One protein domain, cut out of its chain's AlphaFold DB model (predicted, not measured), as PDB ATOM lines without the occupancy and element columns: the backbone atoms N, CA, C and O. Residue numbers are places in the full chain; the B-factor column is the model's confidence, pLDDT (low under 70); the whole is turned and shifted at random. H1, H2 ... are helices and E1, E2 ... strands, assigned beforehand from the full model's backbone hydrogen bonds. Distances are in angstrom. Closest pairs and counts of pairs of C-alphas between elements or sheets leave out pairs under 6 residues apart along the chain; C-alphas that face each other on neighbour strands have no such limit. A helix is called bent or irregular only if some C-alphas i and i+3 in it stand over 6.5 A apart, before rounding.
ATOM      1  N   VAL A   8     299.486 344.153 389.284       95.50
ATOM      2  CA  VAL A   8     298.629 343.747 390.405       95.50
ATOM      3  C   VAL A   8     297.193 343.677 389.911       95.50
ATOM      4  O   VAL A   8     296.762 344.543 389.146       95.50
ATOM      5  N   LEU A   9     296.456 342.658 390.345       96.50
ATOM      6  CA  LEU A   9     295.035 342.520 390.055       96.50
ATOM      7  C   LEU A   9     294.220 343.253 391.125       96.50
ATOM      8  O   LEU A   9     294.409 343.045 392.324       96.50
ATOM      9  N   ILE A  10     293.300 344.103 390.684       97.31
ATOM     10  CA  ILE A  10     292.402 344.885 391.529       97.31
ATOM     11  C   ILE A  10     290.972 344.452 391.251       97.31
ATOM     12  O   ILE A  10     290.537 344.395 390.098       97.31
ATOM     13  N   ILE A  11     290.231 344.199 392.325       96.50
ATOM     14  CA  ILE A  11     288.791 343.966 392.269       96.50
ATOM     15  C   ILE A  11     288.098 345.079 393.024       96.50
ATOM     16  O   ILE A  11     288.408 345.339 394.188       96.50
ATOM     17  N   LEU A  12     287.145 345.713 392.357       96.94
ATOM     18  CA  LEU A  12     286.313 346.766 392.908       96.94
ATOM     19  C   LEU A  12     285.023 346.192 393.501       96.94
ATOM     20  O   LEU A  12     284.549 345.118 393.114       96.94
ATOM     21  N   LYS A  13     284.430 346.919 394.443       95.19
ATOM     22  CA  LYS A  13     283.096 346.618 394.970       95.19
ATOM     23  C   LYS A  13     282.032 347.036 393.951       95.19
ATOM     24  O   LYS A  13     282.058 348.161 393.463       95.19
ATOM     25  N   ASN A  14     281.038 346.181 393.702       89.75
ATOM     26  CA  ASN A  14     279.978 346.436 392.712       89.75
ATOM     27  C   ASN A  14     279.184 347.736 392.935       89.75
ATOM     28  O   ASN A  14     278.706 348.317 391.969       89.75
ATOM     29  N   GLY A  15     279.048 348.200 394.182       92.81
ATOM     30  CA  GLY A  15     278.334 349.442 394.509       92.81
ATOM     31  C   GLY A  15     279.180 350.718 394.450       92.81
ATOM     32  O   GLY A  15     278.619 351.804 394.485       92.81
ATOM     33  N   GLU A  16     280.509 350.606 394.348       95.62
ATOM     34  CA  GLU A  16     281.461 351.725 394.489       95.62
ATOM     35  C   GLU A  16     282.436 351.780 393.289       95.62
ATOM     36  O   GLU A  16     283.595 352.175 393.413       95.62
ATOM     37  N   LEU A  17     281.998 351.345 392.100       95.81
ATOM     38  CA  LEU A  17     282.881 351.200 390.931       95.81
ATOM     39  C   LEU A  17     283.503 352.523 390.478       95.81
ATOM     40  O   LEU A  17     284.684 352.557 390.148       95.81
ATOM     41  N   ALA A  18     282.726 353.606 390.441       95.94
ATOM     42  CA  ALA A  18     283.216 354.907 389.986       95.94
ATOM     43  C   ALA A  18     284.298 355.462 390.926       95.94
ATOM     44  O   ALA A  18     285.367 355.864 390.469       95.94
ATOM     45  N   GLU A  19     284.043 355.408 392.234       96.44
ATOM     46  CA  GLU A  19     284.971 355.852 393.277       96.44
ATOM     47  C   GLU A  19     286.238 354.994 393.285       96.44
ATOM     48  O   GLU A  19     287.345 355.530 393.233       96.44
ATOM     49  N   GLY A  20     286.085 353.667 393.233       97.06
ATOM     50  CA  GLY A  20     287.212 352.744 393.155       97.06
ATOM     51  C   GLY A  20     288.060 352.949 391.902       97.06
ATOM     52  O   GLY A  20     289.288 352.947 391.979       97.06
ATOM     53  N   ARG A  21     287.440 353.200 390.744       96.56
ATOM     54  CA  ARG A  21     288.172 353.513 389.506       96.56
ATOM     55  C   ARG A  21     288.904 354.846 389.584       96.56
ATOM     56  O   ARG A  21     290.024 354.914 389.081       96.56
ATOM     57  N   SER A  22     288.300 355.878 390.175       96.69
ATOM     58  CA  SER A  22     288.983 357.160 390.389       96.69
ATOM     59  C   SER A  22     290.205 356.958 391.278       96.69
ATOM     60  O   SER A  22     291.314 357.258 390.853       96.69
ATOM     61  N   HIS A  23     290.027 356.305 392.431       96.75
ATOM     62  CA  HIS A  23     291.117 356.014 393.366       96.75
ATOM     63  C   HIS A  23     292.268 355.240 392.716       96.75
ATOM     64  O   HIS A  23     293.438 355.580 392.890       96.75
ATOM     65  N   VAL A  24     291.949 354.214 391.919       97.06
ATOM     66  CA  VAL A  24     292.965 353.452 391.182       97.06
ATOM     67  C   VAL A  24     293.724 354.348 390.206       97.06
ATOM     68  O   VAL A  24     294.947 354.267 390.180       97.06
ATOM     69  N   ARG A  25     293.032 355.195 389.431       96.25
ATOM     70  CA  ARG A  25     293.662 356.100 388.449       96.25
ATOM     71  C   ARG A  25     294.532 357.167 389.106       96.25
ATOM     72  O   ARG A  25     295.567 357.513 388.543       96.25
ATOM     73  N   ASP A  26     294.127 357.643 390.277       96.06
ATOM     74  CA  ASP A  26     294.876 358.633 391.051       96.06
ATOM     75  C   ASP A  26     296.127 358.012 391.695       96.06
ATOM     76  O   ASP A  26     297.142 358.683 391.872       96.06
ATOM     77  N   THR A  27     296.081 356.711 392.006       95.81
ATOM     78  CA  THR A  27     297.181 355.997 392.671       95.81
ATOM     79  C   THR A  27     298.173 355.370 391.689       95.81
ATOM     80  O   THR A  27     299.373 355.312 391.960       95.81
ATOM     81  N   THR A  28     297.700 354.826 390.566       96.81
ATOM     82  CA  THR A  28     298.540 354.080 389.622       96.81
ATOM     83  C   THR A  28     297.940 354.021 388.213       96.81
ATOM     84  O   THR A  28     296.788 354.363 387.951       96.81
ATOM     85  N   ARG A  29     298.738 353.537 387.261       96.75
ATOM     86  CA  ARG A  29     298.313 353.328 385.879       96.75
ATOM     87  C   ARG A  29     297.574 351.997 385.729       96.75
ATOM     88  O   ARG A  29     298.140 350.938 385.998       96.75
ATOM     89  N   ILE A  30     296.359 352.055 385.187       96.88
ATOM     90  CA  ILE A  30     295.619 350.878 384.705       96.88
ATOM     91  C   ILE A  30     296.291 350.344 383.432       96.88
ATOM     92  O   ILE A  30     296.587 351.103 382.506       96.88
ATOM     93  N   LEU A  31     296.549 349.039 383.406       95.69
ATOM     94  CA  LEU A  31     297.138 348.319 382.279       95.69
ATOM     95  C   LEU A  31     296.062 347.665 381.419       95.69
ATOM     96  O   LEU A  31     296.070 347.834 380.202       95.69
ATOM     97  N   GLN A  32     295.151 346.918 382.044       95.38
ATOM     98  CA  GLN A  32     294.066 346.222 381.359       95.38
ATOM     99  C   GLN A  32     292.791 346.267 382.197       95.38
ATOM    100  O   GLN A  32     292.829 346.362 383.424       95.38
ATOM    101  N   GLU A  33     291.658 346.162 381.514       96.38
ATOM    102  CA  GLU A  33     290.338 346.068 382.128       96.38
ATOM    103  C   GLU A  33     289.701 344.755 381.668       96.38
ATOM    104  O   GLU A  33     289.520 344.550 380.469       96.38
ATOM    105  N   GLY A  34     289.416 343.856 382.610       92.56
ATOM    106  CA  GLY A  34     288.711 342.600 382.333       92.56
ATOM    107  C   GLY A  34     287.194 342.769 382.405       92.56
ATOM    108  O   GLY A  34     286.456 342.157 381.641       92.56
ATOM    109  N   SER A  35     286.732 343.641 383.302       94.81
ATOM    110  CA  SER A  35     285.334 344.049 383.464       94.81
ATOM    111  C   SER A  35     285.279 345.412 384.178       94.81
ATOM    112  O   SER A  35     286.315 345.891 384.653       94.81
ATOM    113  N   PRO A  36     284.104 346.060 384.333       94.44
ATOM    114  CA  PRO A  36     283.995 347.318 385.078       94.44
ATOM    115  C   PRO A  36     284.581 347.274 386.498       94.44
ATOM    116  O   PRO A  36     285.029 348.311 386.993       94.44
ATOM    117  N   ARG A  37     284.606 346.089 387.127       95.44
ATOM    118  CA  ARG A  37     285.117 345.860 388.485       95.44
ATOM    119  C   ARG A  37     286.477 345.166 388.549       95.44
ATOM    120  O   ARG A  37     286.983 344.999 389.651       95.44
ATOM    121  N   LEU A  38     287.043 344.732 387.423       96.88
ATOM    122  CA  LEU A  38     288.255 343.912 387.375       96.88
ATOM    123  C   LEU A  38     289.333 344.609 386.545       96.88
ATOM    124  O   LEU A  38     289.180 344.780 385.335       96.88
ATOM    125  N   LEU A  39     290.425 345.004 387.196       97.31
ATOM    126  CA  LEU A  39     291.491 345.805 386.594       97.31
ATOM    127  C   LEU A  39     292.852 345.170 386.870       97.31
ATOM    128  O   LEU A  39     293.090 344.683 387.972       97.31
ATOM    129  N   THR A  40     293.777 345.252 385.921       96.94
ATOM    130  CA  THR A  40     295.207 345.073 386.206       96.94
ATOM    131  C   THR A  40     295.892 346.425 386.176       96.94
ATOM    132  O   THR A  40     295.578 347.286 385.349       96.94
ATOM    133  N   VAL A  41     296.819 346.644 387.101       96.81
ATOM    134  CA  VAL A  41     297.500 347.932 387.272       96.81
ATOM    135  C   VAL A  41     299.000 347.740 387.386       96.81
ATOM    136  O   VAL A  41     299.458 346.675 387.795       96.81
ATOM    137  N   VAL A  42     299.775 348.779 387.071       95.56
ATOM    138  CA  VAL A  42     301.202 348.812 387.418       95.56
ATOM    139  C   VAL A  42     301.326 348.720 388.936       95.56
ATOM    140  O   VAL A  42     300.636 349.453 389.646       95.56
ATOM    141  N   ARG A  43     302.201 347.844 389.438       93.62
ATOM    142  CA  ARG A  43     302.465 347.705 390.874       93.62
ATOM    143  C   ARG A  43     303.053 349.014 391.425       93.62
ATOM    144  O   ARG A  43     304.197 349.325 391.083       93.62
ATOM    145  N   PRO A  44     302.324 349.778 392.262       91.88
ATOM    146  CA  PRO A  44     302.910 350.928 392.932       91.88
ATOM    147  C   PRO A  44     303.907 350.468 394.011       91.88
ATOM    148  O   PRO A  44     303.847 349.320 394.465       91.88
ATOM    149  N   PRO A  45     304.817 351.354 394.452       88.44
ATOM    150  CA  PRO A  45     305.753 351.048 395.534       88.44
ATOM    151  C   PRO A  45     305.046 350.787 396.871       88.44
ATOM    152  O   PRO A  45     305.515 349.957 397.644       88.44
ATOM    153  N   ASP A  46     303.908 351.444 397.118       90.88
ATOM    154  CA  ASP A  46     303.051 351.197 398.275       90.88
ATOM    155  C   ASP A  46     301.671 350.680 397.846       90.88
ATOM    156  O   ASP A  46     300.880 351.381 397.215       90.88
ATOM    157  N   LEU A  47     301.367 349.440 398.228       92.69
ATOM    158  CA  LEU A  47     300.054 348.829 398.018       92.69
ATOM    159  C   LEU A  47     299.063 349.152 399.135       92.69
ATOM    160  O   LEU A  47     297.868 348.919 398.954       92.69
ATOM    161  N   GLY A  48     299.525 349.674 400.275       94.06
ATOM    162  CA  GLY A  48     298.670 350.119 401.373       94.06
ATOM    163  C   GLY A  48     297.693 351.198 400.916       94.06
ATOM    164  O   GLY A  48     296.497 351.082 401.177       94.06
ATOM    165  N   THR A  49     298.177 352.162 400.129       93.06
ATOM    166  CA  THR A  49     297.349 353.211 399.513       93.06
ATOM    167  C   THR A  49     296.238 352.635 398.623       93.06
ATOM    168  O   THR A  49     295.096 353.084 398.697       93.06
ATOM    169  N   LEU A  50     296.516 351.596 397.822       93.94
ATOM    170  CA  LEU A  50     295.468 350.909 397.052       93.94
ATOM    171  C   LEU A  50     294.506 350.145 397.967       93.94
ATOM    172  O   LEU A  50     293.302 350.269 397.813       93.94
ATOM    173  N   ARG A  51     295.008 349.372 398.932       95.62
ATOM    174  CA  ARG A  51     294.174 348.531 399.812       95.62
ATOM    175  C   ARG A  51     293.221 349.337 400.696       95.62
ATOM    176  O   ARG A  51     292.115 348.877 400.948       95.62
ATOM    177  N   GLY A  52     293.652 350.506 401.168       93.38
ATOM    178  CA  GLY A  52     292.846 351.400 402.005       93.38
ATOM    179  C   GLY A  52     291.894 352.313 401.229       93.38
ATOM    180  O   GLY A  52     291.204 353.121 401.843       93.38
ATOM    181  N   GLY A  53     291.880 352.220 399.898       93.38
ATOM    182  CA  GLY A  53     291.106 353.102 399.034       93.38
ATOM    183  C   GLY A  53     289.600 352.833 399.023       93.38
ATOM    184  O   GLY A  53     289.171 351.688 399.207       93.38
ATOM    185  N   PRO A  54     288.777 353.858 398.736       94.19
ATOM    186  CA  PRO A  54     287.346 353.674 398.508       94.19
ATOM    187  C   PRO A  54     287.100 352.738 397.317       94.19
ATOM    188  O   PRO A  54     287.881 352.701 396.368       94.19
ATOM    189  N   GLY A  55     286.026 351.948 397.363       95.50
ATOM    190  CA  GLY A  55     285.640 351.052 396.272       95.50
ATOM    191  C   GLY A  55     286.521 349.828 396.039       95.50
ATOM    192  O   GLY A  55     286.191 349.020 395.171       95.50
ATOM    193  N   ILE A  56     287.591 349.625 396.812       97.12
ATOM    194  CA  ILE A  56     288.501 348.484 396.653       97.12
ATOM    195  C   ILE A  56     287.987 347.290 397.461       97.12
ATOM    196  O   ILE A  56     287.730 347.387 398.660       97.12
ATOM    197  N   ARG A  57     287.813 346.146 396.793       95.31
ATOM    198  CA  ARG A  57     287.467 344.862 397.421       95.31
ATOM    199  C   ARG A  57     288.706 344.007 397.660       95.31
ATOM    200  O   ARG A  57     288.814 343.394 398.715       95.31
ATOM    201  N   ALA A  58     289.604 343.926 396.679       95.44
ATOM    202  CA  ALA A  58     290.818 343.120 396.781       95.44
ATOM    203  C   ALA A  58     291.963 343.692 395.937       95.44
ATOM    204  O   ALA A  58     291.736 344.280 394.880       95.44
ATOM    205  N   VAL A  59     293.190 343.466 396.415       96.25
ATOM    206  CA  VAL A  59     294.459 343.808 395.754       96.25
ATOM    207  C   VAL A  59     295.346 342.565 395.802       96.25
ATOM    208  O   VAL A  59     295.753 342.157 396.892       96.25
ATOM    209  N   ILE A  60     295.617 341.953 394.648       94.88
ATOM    210  CA  ILE A  60     296.223 340.618 394.548       94.88
ATOM    211  C   ILE A  60     297.545 340.681 393.775       94.88
ATOM    212  O   ILE A  60     297.598 341.158 392.644       94.88
ATOM    213  N   GLU A  61     298.618 340.190 394.401       91.25
ATOM    214  CA  GLU A  61     299.995 340.222 393.871       91.25
ATOM    215  C   GLU A  61     300.450 338.880 393.262       91.25
ATOM    216  O   GLU A  61     301.502 338.818 392.626       91.25
ATOM    217  N   GLY A  62     299.674 337.810 393.448       86.94
ATOM    218  CA  GLY A  62     300.033 336.442 393.070       86.94
ATOM    219  C   GLY A  62     298.796 335.569 392.900       86.94
ATOM    220  O   GLY A  62     297.870 335.975 392.206       86.94
ATOM    221  N   ASP A  63     298.789 334.403 393.539       88.12
ATOM    222  CA  ASP A  63     297.686 333.449 393.427       88.12
ATOM    223  C   ASP A  63     296.367 334.057 393.908       88.12
ATOM    224  O   ASP A  63     296.298 334.739 394.940       88.12
ATOM    225  N   VAL A  64     295.308 333.808 393.145       89.31
ATOM    226  CA  VAL A  64     293.978 334.308 393.449       89.31
ATOM    227  C   VAL A  64     293.249 333.315 394.361       89.31
ATOM    228  O   VAL A  64     293.104 332.142 394.010       89.31
ATOM    229  N   PRO A  65     292.739 333.765 395.524       89.25
ATOM    230  CA  PRO A  65     291.972 332.907 396.421       89.25
ATOM    231  C   PRO A  65     290.760 332.260 395.729       89.25
ATOM    232  O   PRO A  65     290.030 332.908 394.973       89.25
ATOM    233  N   THR A  66     290.534 330.969 395.988       87.94
ATOM    234  CA  THR A  66     289.483 330.182 395.317       87.94
ATOM    235  C   THR A  66     288.078 330.712 395.599       87.94
ATOM    236  O   THR A  66     287.243 330.739 394.700       87.94
ATOM    237  N   ASP A  67     287.823 331.180 396.818       89.00
ATOM    238  CA  ASP A  67     286.565 331.812 397.228       89.00
ATOM    239  C   ASP A  67     286.254 333.066 396.403       89.00
ATOM    240  O   ASP A  67     285.112 333.309 396.007       89.00
ATOM    241  N   LEU A  68     287.288 333.841 396.086       88.06
ATOM    242  CA  LEU A  68     287.161 335.039 395.282       88.06
ATOM    243  C   LEU A  68     286.936 334.691 393.805       88.06
ATOM    244  O   LEU A  68     286.044 335.287 393.200       88.06
ATOM    245  N   LEU A  69     287.631 333.684 393.263       88.62
ATOM    246  CA  LEU A  69     287.366 333.133 391.924       88.62
ATOM    247  C   LEU A  69     285.926 332.624 391.778       88.62
ATOM    248  O   LEU A  69     285.292 332.887 390.762       88.62
ATOM    249  N   SER A  70     285.384 331.943 392.791       89.44
ATOM    250  CA  SER A  70     283.996 331.456 392.784       89.44
ATOM    251  C   SER A  70     282.951 332.576 392.784       89.44
ATOM    252  O   SER A  70     281.792 332.321 392.470       89.44
ATOM    253  N   SER A  71     283.339 333.805 393.138       90.38
ATOM    254  CA  SER A  71     282.451 334.974 393.102       90.38
ATOM    255  C   SER A  71     282.458 335.721 391.762       90.38
ATOM    256  O   SER A  71     281.699 336.680 391.602       90.38
ATOM    257  N   LEU A  72     283.327 335.317 390.832       91.88
ATOM    258  CA  LEU A  72     283.454 335.909 389.505       91.88
ATOM    259  C   LEU A  72     282.489 335.257 388.518       91.88
ATOM    260  O   LEU A  72     282.182 334.070 388.631       91.88
ATOM    261  N   ASP A  73     282.041 336.028 387.528       93.69
ATOM    262  CA  ASP A  73     281.412 335.423 386.357       93.69
ATOM    263  C   ASP A  73     282.453 334.682 385.495       93.69
ATOM    264  O   ASP A  73     283.662 334.748 385.737       93.69
ATOM    265  N   GLU A  74     281.990 333.937 384.490       93.75
ATOM    266  CA  GLU A  74     282.867 333.124 383.643       93.75
ATOM    267  C   GLU A  74     283.928 333.959 382.904       93.75
ATOM    268  O   GLU A  74     285.088 333.546 382.812       93.75
ATOM    269  N   GLY A  75     283.557 335.145 382.413       94.00
ATOM    270  CA  GLY A  75     284.463 336.025 381.674       94.00
ATOM    271  C   GLY A  75     285.543 336.613 382.576       94.00
ATOM    272  O   GLY A  75     286.728 336.615 382.234       94.00
ATOM    273  N   GLU A  76     285.153 337.047 383.766       95.06
ATOM    274  CA  GLU A  76     286.060 337.538 384.795       95.06
ATOM    275  C   GLU A  76     286.989 336.436 385.308       95.06
ATOM    276  O   GLU A  76     288.195 336.656 385.430       95.06
ATOM    277  N   ALA A  77     286.468 335.233 385.555       94.94
ATOM    278  CA  ALA A  77     287.276 334.090 385.966       94.94
ATOM    279  C   ALA A  77     288.313 333.718 384.897       94.94
ATOM    280  O   ALA A  77     289.468 333.435 385.228       94.94
ATOM    281  N   LEU A  78     287.936 333.752 383.614       93.94
ATOM    282  CA  LEU A  78     288.861 333.514 382.507       93.94
ATOM    283  C   LEU A  78     289.964 334.577 382.457       93.94
ATOM    284  O   LEU A  78     291.139 334.232 382.313       93.94
ATOM    285  N   PHE A  79     289.602 335.851 382.617       95.12
ATOM    286  CA  PHE A  79     290.565 336.950 382.670       95.12
ATOM    287  C   PHE A  79     291.567 336.760 383.814       95.12
ATOM    288  O   PHE A  79     292.776 336.869 383.603       95.12
ATOM    289  N   VAL A  80     291.083 336.426 385.013       94.62
ATOM    290  CA  VAL A  80     291.946 336.194 386.176       94.62
ATOM    291  C   VAL A  80     292.900 335.025 385.948       94.62
ATOM    292  O   VAL A  80     294.094 335.168 386.192       94.62
ATOM    293  N   ARG A  81     292.415 333.901 385.413       92.38
ATOM    294  CA  ARG A  81     293.271 332.745 385.099       92.38
ATOM    295  C   ARG A  81     294.352 333.091 384.076       92.38
ATOM    296  O   ARG A  81     295.496 332.667 384.217       92.38
ATOM    297  N   ALA A  82     294.007 333.865 383.046       90.50
ATOM    298  CA  ALA A  82     294.976 334.326 382.053       90.50
ATOM    299  C   ALA A  82     296.039 335.236 382.688       90.50
ATOM    300  O   ALA A  82     297.229 335.113 382.384       90.50
ATOM    301  N   TRP A  83     295.622 336.109 383.605       91.56
ATOM    302  CA  TRP A  83     296.530 336.921 384.399       91.56
ATOM    303  C   TRP A  83     297.437 336.041 385.271       91.56
ATOM    304  O   TRP A  83     298.651 336.177 385.186       91.56
ATOM    305  N   GLU A  84     296.936 335.072 386.035       90.50
ATOM    306  CA  GLU A  84     297.779 334.164 386.843       90.50
ATOM    307  C   GLU A  84     298.875 333.458 386.026       90.50
ATOM    308  O   GLU A  84     299.994 333.294 386.506       90.50
ATOM    309  N   GLN A  85     298.599 333.117 384.763       86.44
ATOM    310  CA  GLN A  85     299.549 332.434 383.878       86.44
ATOM    311  C   GLN A  85     300.587 333.355 383.204       86.44
ATOM    312  O   GLN A  85     301.586 332.860 382.675       86.44
ATOM    313  N   GLN A  86     300.399 334.681 383.213       79.44
ATOM    314  CA  GLN A  86     301.283 335.630 382.511       79.44
ATOM    315  C   GLN A  86     302.772 335.554 382.892       79.44
ATOM    316  O   GLN A  86     303.600 335.652 381.980       79.44
ATOM    317  N   PRO A  87     303.163 335.387 384.173       73.50
ATOM    318  CA  PRO A  87     304.572 335.275 384.542       73.50
ATOM    319  C   PRO A  87     305.303 334.157 383.783       73.50
ATOM    320  O   PRO A  87     306.436 334.361 383.361       73.50
ATOM    321  N   GLY A  88     304.636 333.029 383.511       63.09
ATOM    322  CA  GLY A  88     305.206 331.904 382.759       63.09
ATOM    323  C   GLY A  88     305.229 332.086 381.235       63.09
ATOM    324  O   GLY A  88     305.844 331.288 380.533       63.09
ATOM    325  N   MET A  89     304.577 333.120 380.691       62.94
ATOM    326  CA  MET A  89     304.559 333.378 379.245       62.94
ATOM    327  C   MET A  89     305.761 334.185 378.744       62.94
ATOM    328  O   MET A  89     306.074 334.092 377.558       62.94
TER     329      MET A  89
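AT A GLANCE: This is residues 8 to 89 of the 113 residues of an uncharacterized protein of Gemmatimonadetes bacterium (UniProt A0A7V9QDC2). A strongly twisted four-stranded sheet forms the middle of a three-layer sandwich, with helix H1 running along one face and the longest helix, H4, along the opposite face. Short H2 sits beside H1 near the edge strand E4, and short H3 lies off the sheet, close to H4. The printed part has 82 residues, with four named helices and four named strands that follow along the chain as E1, H1, E2, E3, H2, E4, H3, H4, and the sheet runs E2, E3, E1, E4, all antiparallel. The class is mixed, helices and strands; the whole is compact, with a radius of gyration of the C-alphas of 11.8 A, and rounded, spanning 28 by 27 by 19 A.

IN THESE COORDINATES: E1, residues 8 to 12, begins at C-alpha 8 (298.629, 343.747, 390.405) and is 12.9 A long. H1, residues 17 to 27, is 15.2 A long and begins at C-alpha 17 (282.881, 351.200, 390.931). E2 is residues 30 to 35, 12.4 A, and E3 residues 38 to 42, 13.8 A. H2 is residues 48 to 51, E4 residues 56 to 60, 11.2 A, and H3 residues 66 to 69. H4, residues 74 to 89, is 22.1 A long and ends at C-alpha 89 (304.559, 333.378, 379.245). H4 is irregular, with C-alphas 84 and 87 7.3 A apart, and has a kink of 25 degrees near residue 83.

HOW THE PARTS SIT: Inner strand E1 is antiparallel to E4, with N 9 and O 60 3.0 A apart, and to inner strand E3, with N 10 and O 39 2.8 A apart. E2 and E3 form a hairpin, with N 31 and O 40 2.8 A apart. H1 is on the sheet at a height of 8.3 A, along the strands and over E1; the closest C-alphas of the two are those of Leu 12 and Gly 20, 6.1 A apart. H4 is on the opposite face at a height of 10.2 A, along the strands and over E3; its closest C-alpha to E2 is that of Phe 79, 6.0 A from that of Gly 34. E1, H1, E2 and E3, H2, E4 are split strand-helix-strand units, each with another strand between its two same-way strands, and both crossovers are right-handed. H2 only grazes the sheet and touches H1, the closest C-alphas being those of Val 24 and Leu 50, 6.9 A apart. H3 is not on the sheet and is close to but not clearly touching H4, the C-alphas of Leu 69 and Ala 77 being 6.0 A apart. Every O i to N i+4 pair is within hydrogen-bond range in H1, and 9 of 12 are in H4; H2 and H3 are too short for such a pair.

THE WHOLE: The C-alphas farthest apart, those of Gly 15 and Met 89, are 34.3 A apart. The printed part has no cut, and its links between named elements are tight. The mean pLDDT of the printed part is 92.7; residues 88 to 89 are under 70.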